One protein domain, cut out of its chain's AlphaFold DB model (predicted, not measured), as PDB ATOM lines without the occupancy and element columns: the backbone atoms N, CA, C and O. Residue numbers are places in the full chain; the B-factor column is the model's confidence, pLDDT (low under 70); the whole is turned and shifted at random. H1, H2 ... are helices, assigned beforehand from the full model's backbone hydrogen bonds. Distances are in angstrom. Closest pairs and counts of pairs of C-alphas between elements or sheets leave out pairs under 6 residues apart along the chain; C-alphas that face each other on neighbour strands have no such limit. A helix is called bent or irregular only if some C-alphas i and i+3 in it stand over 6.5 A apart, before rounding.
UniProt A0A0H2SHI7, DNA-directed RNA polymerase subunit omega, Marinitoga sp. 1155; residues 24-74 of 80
ATOM      1  N   VAL A  24     -25.974 -35.093 -14.092       93.50
ATOM      2  CA  VAL A  24     -27.031 -35.592 -14.978       93.50
ATOM      3  C   VAL A  24     -28.211 -36.101 -14.159       93.50
ATOM      4  O   VAL A  24     -29.335 -35.677 -14.402       93.50
ATOM      5  N   ALA A  25     -27.971 -36.941 -13.149       93.25
ATOM      6  CA  ALA A  25     -29.030 -37.488 -12.303       93.25
ATOM      7  C   ALA A  25     -29.827 -36.388 -11.585       93.25
ATOM      8  O   ALA A  25     -31.056 -36.384 -11.653       93.25
ATOM      9  N   LYS A  26     -29.141 -35.414 -10.971       91.50
ATOM     10  CA  LYS A  26     -29.799 -34.265 -10.327       91.50
ATOM     11  C   LYS A  26     -30.611 -33.443 -11.319       91.50
ATOM     12  O   LYS A  26     -31.719 -33.022 -11.008       91.50
ATOM     13  N   ARG A  27     -30.081 -33.223 -12.525       91.88
ATOM     14  CA  ARG A  27     -30.807 -32.483 -13.557       91.88
ATOM     15  C   ARG A  27     -32.049 -33.236 -14.025       91.88
ATOM     16  O   ARG A  27     -33.102 -32.628 -14.155       91.88
ATOM     17  N   VAL A  28     -31.947 -34.546 -14.226       92.62
ATOM     18  CA  VAL A  28     -33.086 -35.400 -14.587       92.62
ATOM     19  C   VAL A  28     -34.154 -35.398 -13.493       92.62
ATOM     20  O   VAL A  28     -35.332 -35.371 -13.829       92.62
ATOM     21  N   GLN A  29     -33.773 -35.396 -12.211       90.50
ATOM     22  CA  GLN A  29     -34.728 -35.253 -11.103       90.50
ATOM     23  C   GLN A  29     -35.520 -33.943 -11.221       90.50
ATOM     24  O   GLN A  29     -36.744 -33.985 -11.240       90.50
ATOM     25  N   ILE A  30     -34.835 -32.814 -11.439       89.56
ATOM     26  CA  ILE A  30     -35.475 -31.500 -11.629       89.56
ATOM     27  C   ILE A  30     -36.412 -31.487 -12.846       89.56
ATOM     28  O   ILE A  30     -37.488 -30.906 -12.791       89.56
ATOM     29  N   LEU A  31     -36.015 -32.127 -13.953       88.44
ATOM     30  CA  LEU A  31     -36.844 -32.216 -15.163       88.44
ATOM     31  C   LEU A  31     -38.096 -33.087 -14.968       88.44
ATOM     32  O   LEU A  31     -39.080 -32.891 -15.673       88.44
ATOM     33  N   LYS A  32     -38.056 -34.059 -14.049       87.25
ATOM     34  CA  LYS A  32     -39.190 -34.940 -13.728       87.25
ATOM     35  C   LYS A  32     -40.143 -34.340 -12.698       87.25
ATOM     36  O   LYS A  32     -41.320 -34.686 -12.698       87.25
ATOM     37  N   GLU A  33     -39.643 -33.479 -11.818       81.81
ATOM     38  CA  GLU A  33     -40.451 -32.711 -10.871       81.81
ATOM     39  C   GLU A  33     -41.144 -31.558 -11.622       81.81
ATOM     40  O   GLU A  33     -40.740 -30.390 -11.569       81.81
ATOM     41  N   GLU A  34     -42.171 -31.910 -12.402       59.16
ATOM     42  CA  GLU A  34     -42.994 -30.947 -13.130       59.16
ATOM     43  C   GLU A  34     -43.706 -29.992 -12.155       59.16
ATOM     44  O   GLU A  34     -44.376 -30.418 -11.218       59.16
ATOM     45  N   GLY A  35     -43.599 -28.682 -12.408       56.12
ATOM     46  CA  GLY A  35     -44.526 -27.685 -11.857       56.12
ATOM     47  C   GLY A  35     -44.032 -26.798 -10.712       56.12
ATOM     48  O   GLY A  35     -44.791 -25.924 -10.303       56.12
ATOM     49  N   PHE A  36     -42.798 -26.946 -10.215       55.88
ATOM     50  CA  PHE A  36     -42.330 -26.122  -9.086       55.88
ATOM     51  C   PHE A  36     -41.636 -24.814  -9.508       55.88
ATOM     52  O   PHE A  36     -41.783 -23.801  -8.827       55.88
ATOM     53  N   ASP A  37     -40.906 -24.795 -10.634       63.12
ATOM     54  CA  ASP A  37     -40.151 -23.615 -11.078       63.12
ATOM     55  C   ASP A  37     -39.843 -23.654 -12.595       63.12
ATOM     56  O   ASP A  37     -39.879 -24.689 -13.260       63.12
ATOM     57  N   SER A  38     -39.507 -22.497 -13.162       66.12
ATOM     58  CA  SER A  38     -38.946 -22.294 -14.503       66.12
ATOM     59  C   SER A  38     -37.722 -23.171 -14.814       66.12
ATOM     60  O   SER A  38     -37.435 -23.441 -15.982       66.12
ATOM     61  N   THR A  39     -37.046 -23.681 -13.782       72.31
ATOM     62  CA  THR A  39     -35.955 -24.652 -13.883       72.31
ATOM     63  C   THR A  39     -36.413 -26.068 -14.241       72.31
ATOM     64  O   THR A  39     -35.614 -26.801 -14.816       72.31
ATOM     65  N   SER A  40     -37.672 -26.461 -14.025       76.69
ATOM     66  CA  SER A  40     -38.188 -27.798 -14.387       76.69
ATOM     67  C   SER A  40     -38.323 -28.015 -15.900       76.69
ATOM     68  O   SER A  40     -38.602 -29.122 -16.353       76.69
ATOM     69  N   LYS A  41     -38.127 -26.972 -16.716       85.44
ATOM     70  CA  LYS A  41     -38.249 -27.058 -18.175       85.44
ATOM     71  C   LYS A  41     -36.917 -27.440 -18.834       85.44
ATOM     72  O   LYS A  41     -35.862 -26.934 -18.427       85.44
ATOM     73  N   PRO A  42     -36.944 -28.283 -19.881       87.38
ATOM     74  CA  PRO A  42     -35.768 -28.556 -20.692       87.38
ATOM     75  C   PRO A  42     -35.364 -27.306 -21.484       87.38
ATOM     76  O   PRO A  42     -36.190 -26.649 -22.120       87.38
ATOM     77  N   LEU A  43     -34.074 -26.984 -21.461       87.19
ATOM     78  CA  LEU A  43     -33.460 -25.835 -22.135       87.19
ATOM     79  C   LEU A  43     -32.989 -26.183 -23.552       87.19
ATOM     80  O   LEU A  43     -32.660 -25.303 -24.346       87.19
ATOM     81  N   VAL A  44     -32.933 -27.476 -23.878       87.94
ATOM     82  CA  VAL A  44     -32.502 -27.998 -25.175       87.94
ATOM     83  C   VAL A  44     -33.467 -29.095 -25.615       87.94
ATOM     84  O   VAL A  44     -33.930 -29.883 -24.797       87.94
ATOM     85  N   LYS A  45     -33.749 -29.159 -26.918       83.19
ATOM     86  CA  LYS A  45     -34.498 -30.263 -27.531       83.19
ATOM     87  C   LYS A  45     -33.529 -31.320 -28.062       83.19
ATOM     88  O   LYS A  45     -32.511 -30.966 -28.665       83.19
ATOM     89  N   THR A  46     -33.851 -32.589 -27.853       83.25
ATOM     90  CA  THR A  46     -33.143 -33.745 -28.423       83.25
ATOM     91  C   THR A  46     -34.105 -34.540 -29.295       83.25
ATOM     92  O   THR A  46     -35.318 -34.462 -29.112       83.25
ATOM     93  N   ALA A  47     -33.581 -35.298 -30.258       83.12
ATOM     94  CA  ALA A  47     -34.423 -36.080 -31.170       83.12
ATOM     95  C   ALA A  47     -35.226 -37.185 -30.457       83.12
ATOM     96  O   ALA A  47     -36.287 -37.581 -30.926       83.12
ATOM     97  N   ASP A  48     -34.721 -37.675 -29.324       83.75
ATOM     98  CA  ASP A  48     -35.300 -38.770 -28.546       83.75
ATOM     99  C   ASP A  48     -36.230 -38.312 -27.408       83.75
ATOM    100  O   ASP A  48     -36.853 -39.158 -26.770       83.75
ATOM    101  N   ASN A  49     -36.304 -37.003 -27.120       82.06
ATOM    102  CA  ASN A  49     -36.989 -36.422 -25.953       82.06
ATOM    103  C   ASN A  49     -36.669 -37.117 -24.608       82.06
ATOM    104  O   ASN A  49     -37.431 -37.015 -23.647       82.06
ATOM    105  N   ASN A  50     -35.535 -37.814 -24.506       89.75
ATOM    106  CA  ASN A  50     -35.145 -38.505 -23.286       89.75
ATOM    107  C   ASN A  50     -34.494 -37.509 -22.319       89.75
ATOM    108  O   ASN A  50     -33.483 -36.888 -22.651       89.75
ATOM    109  N   PHE A  51     -35.020 -37.393 -21.095       91.00
ATOM    110  CA  PHE A  51     -34.484 -36.479 -20.079       91.00
ATOM    111  C   PHE A  51     -32.992 -36.672 -19.800       91.00
ATOM    112  O   PHE A  51     -32.297 -35.697 -19.521       91.00
ATOM    113  N   VAL A  52     -32.481 -37.902 -19.900       91.94
ATOM    114  CA  VAL A  52     -31.052 -38.186 -19.724       91.94
ATOM    115  C   VAL A  52     -30.239 -37.531 -20.841       91.94
ATOM    116  O   VAL A  52     -29.289 -36.799 -20.563       91.94
ATOM    117  N   THR A  53     -30.638 -37.737 -22.096       91.62
ATOM    118  CA  THR A  53     -29.990 -37.144 -23.276       91.62
ATOM    119  C   THR A  53     -30.074 -35.620 -23.242       91.62
ATOM    120  O   THR A  53     -29.083 -34.938 -23.505       91.62
ATOM    121  N   ILE A  54     -31.230 -35.075 -22.847       92.25
ATOM    122  CA  ILE A  54     -31.434 -33.633 -22.666       92.25
ATOM    123  C   ILE A  54     -30.459 -33.088 -21.621       92.25
ATOM    124  O   ILE A  54     -29.738 -32.133 -21.905       92.25
ATOM    125  N   ALA A  55     -30.375 -33.718 -20.446       92.62
ATOM    126  CA  ALA A  55     -29.479 -33.291 -19.376       92.62
ATOM    127  C   ALA A  55     -28.004 -33.319 -19.812       92.62
ATOM    128  O   ALA A  55     -27.269 -32.364 -19.556       92.62
ATOM    129  N   PHE A  56     -27.565 -34.363 -20.526       93.19
ATOM    130  CA  PHE A  56     -26.215 -34.403 -21.094       93.19
ATOM    131  C   PHE A  56     -25.963 -33.239 -22.058       93.19
ATOM    132  O   PHE A  56     -24.945 -32.554 -21.950       93.19
ATOM    133  N   LYS A  57     -26.903 -32.969 -22.966       92.69
ATOM    134  CA  LYS A  57     -26.766 -31.908 -23.971       92.69
ATOM    135  C   LYS A  57     -26.802 -30.507 -23.358       92.69
ATOM    136  O   LYS A  57     -26.098 -29.606 -23.813       92.69
ATOM    137  N   GLU A  58     -27.580 -30.311 -22.298       91.75
ATOM    138  CA  GLU A  58     -27.598 -29.073 -21.513       91.75
ATOM    139  C   GLU A  58     -26.262 -28.813 -20.804       91.75
ATOM    140  O   GLU A  58     -25.783 -27.674 -20.790       91.75
ATOM    141  N   ILE A  59     -25.637 -29.856 -20.247       92.31
ATOM    142  CA  ILE A  59     -24.306 -29.768 -19.629       92.31
ATOM    143  C   ILE A  59     -23.242 -29.483 -20.698       92.31
ATOM    144  O   ILE A  59     -22.416 -28.582 -20.518       92.31
ATOM    145  N   GLU A  60     -23.292 -30.177 -21.841       91.50
ATOM    146  CA  GLU A  60     -22.389 -29.949 -22.978       91.50
ATOM    147  C   GLU A  60     -22.423 -28.478 -23.416       91.50
ATOM    148  O   GLU A  60     -21.394 -27.791 -23.427       91.50
ATOM    149  N   LYS A  61     -23.626 -27.942 -23.658       90.88
ATOM    150  CA  LYS A  61     -23.838 -26.533 -24.025       90.88
ATOM    151  C   LYS A  61     -23.536 -25.552 -22.888       90.88
ATOM    152  O   LYS A  61     -23.260 -24.384 -23.138       90.88
ATOM    153  N   GLY A  62     -23.459 -26.019 -21.640       88.62
ATOM    154  CA  GLY A  62     -23.099 -25.208 -20.470       88.62
ATOM    155  C   GLY A  62     -24.255 -24.428 -19.856       88.62
ATOM    156  O   GLY A  62     -23.998 -23.462 -19.132       88.62
ATOM    157  N   HIS A  63     -25.487 -24.846 -20.145       89.31
ATOM    158  CA  HIS A  63     -26.694 -24.356 -19.482       89.31
ATOM    159  C   HIS A  63     -26.778 -24.862 -18.039       89.31
ATOM    160  O   HIS A  63     -27.210 -24.134 -17.153       89.31
ATOM    161  N   VAL A  64     -26.302 -26.086 -17.792       87.00
ATOM    162  CA  VAL A  64     -26.182 -26.672 -16.454       87.00
ATOM    163  C   VAL A  64     -24.710 -26.683 -16.058       87.00
ATOM    164  O   VAL A  64     -23.858 -27.174 -16.799       87.00
ATOM    165  N   ARG A  65     -24.399 -26.113 -14.890       86.62
ATOM    166  CA  ARG A  65     -23.030 -25.973 -14.379       86.62
ATOM    167  C   ARG A  65     -22.924 -26.515 -12.963       86.62
ATOM    168  O   ARG A  65     -23.888 -26.500 -12.202       86.62
ATOM    169  N   LEU A  66     -21.731 -26.982 -12.620       84.62
ATOM    170  CA  LEU A  66     -21.419 -27.432 -11.275       84.62
ATOM    171  C   LEU A  66     -21.244 -26.223 -10.353       84.62
ATOM    172  O   LEU A  66     -20.385 -25.375 -10.597       84.62
ATOM    173  N   LYS A  67     -22.044 -26.149  -9.289       82.50
ATOM    174  CA  LYS A  67     -21.851 -25.152  -8.231       82.50
ATOM    175  C   LYS A  67     -20.622 -25.532  -7.400       82.50
ATOM    176  O   LYS A  67     -20.466 -26.703  -7.068       82.50
ATOM    177  N   ASN A  68     -19.799 -24.550  -7.029       82.69
ATOM    178  CA  ASN A  68     -18.578 -24.734  -6.229       82.69
ATOM    179  C   ASN A  68     -17.530 -25.655  -6.884       82.69
ATOM    180  O   ASN A  68     -16.921 -26.474  -6.199       82.69
ATOM    181  N   LYS A  69     -17.325 -25.535  -8.203       81.31
ATOM    182  CA  LYS A  69     -16.288 -26.297  -8.915       81.31
ATOM    183  C   LYS A  69     -14.899 -26.101  -8.286       81.31
ATOM    184  O   LYS A  69     -14.182 -27.080  -8.131       81.31
ATOM    185  N   ASP A  70     -14.587 -24.885  -7.847       81.56
ATOM    186  CA  ASP A  70     -13.284 -24.520  -7.272       81.56
ATOM    187  C   ASP A  70     -12.939 -25.366  -6.035       81.56
ATOM    188  O   ASP A  70     -11.840 -25.899  -5.926       81.56
ATOM    189  N   LYS A  71     -13.925 -25.632  -5.164       82.62
ATOM    190  CA  LYS A  71     -13.733 -26.490  -3.981       82.62
ATOM    191  C   LYS A  71     -13.387 -27.931  -4.341       82.62
ATOM    192  O   LYS A  71     -12.700 -28.605  -3.591       82.62
ATOM    193  N   LEU A  72     -13.901 -28.439  -5.461       81.31
ATOM    194  CA  LEU A  72     -13.574 -29.791  -5.922       81.31
ATOM    195  C   LEU A  72     -12.153 -29.874  -6.477       81.31
ATOM    196  O   LEU A  72     -11.551 -30.945  -6.432       81.31
ATOM    197  N   GLU A  73     -11.619 -28.767  -6.994       83.00
ATOM    198  CA  GLU A  73     -10.238 -28.709  -7.469       83.00
ATOM    199  C   GLU A  73      -9.242 -28.785  -6.308       83.00
ATOM    200  O   GLU A  73      -8.226 -29.454  -6.464       83.00
ATOM    201  N   GLU A  74      -9.583 -28.245  -5.132       84.62
ATOM    202  CA  GLU A  74      -8.784 -28.377  -3.898       84.62
ATOM    203  C   GLU A  74      -8.589 -29.838  -3.452       84.62
ATOM    204  O   GLU A  74      -7.579 -30.171  -2.840       84.62
TER     205      GLU A  74
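What this domain is: This is residues 24 to 74 of the 80 residues of the protein "DNA-directed RNA polymerase subunit omega" of Marinitoga sp. 1155 (UniProt A0A0H2SHI7). Two helices, H1 and H2, packed on each other at a steep angle and joined by a long looping link, form a small body, and from it an arm, residues 65 to 74, sticks out and ends in the short helix H3. The arm makes much of the length: the body without it spans 24 by 20 by 16 A, while the whole spans 37 by 25 by 15 A along its three main axes. The printed part has 51 residues, with three named helices in the order H1, H2, H3 along the chain and no named strand; 26 of the residues are in the helices, and the class is all helix. The whole is only just loose, close to compact, with a radius of gyration of the C-alphas of 11.9 A.

How they stand to each other: H1, residues 24 to 32, and H2, residues 51 to 61, touch, with 10 pairs of C-alphas within 8 A. Their closest C-alphas are those of Val 24 and Ala 55, 5.5 A apart. Their lines stand at a steep tilt of 60 degrees, and they run opposite ways. Their centres are 10.1 A apart. H3, residues 69 to 74, touches no helix, and it is apart from both H1 and H2. In H1, H2 and H3 every pair of O of residue i and N of residue i+4 is within hydrogen-bond range.

Where its parts are: H1 begins at Val 24, whose C-alpha is at (-27.031, -35.592, -14.978), and ends at Lys 32; it measures 12.2 A from first to last C-alpha. Residues 33 to 50 follow with no named element. H2, the longest helix with 11 residues, runs from Phe 51, with its C-alpha at (-34.484, -36.479, -20.079), to Lys 61, and measures 15.1 A. H3 runs from Lys 69 to Glu 74, whose C-alpha is at (-8.784, -28.377, -3.898). No helix is bent or irregular.

The domain as a whole: The two C-alphas farthest apart are those of Ala 47 and Glu 74, at 38.2 A; the first and last printed C-alphas, those of Val 24 and Glu 74, are 22.5 A apart. The printed part has no cut. The link from H1 to H2 is long, with 18 residues, and its C-alphas lie 8 to 16 A from the mean of the C-alphas. The link from H2 to H3 is short but not tight, with 7 residues. Residues 65 to 74, of which 69 to 74 belong to H3, stand free. The mean pLDDT of the printed part is 84.5, and the model's confidence is low, under 70, at residues 34 to 38.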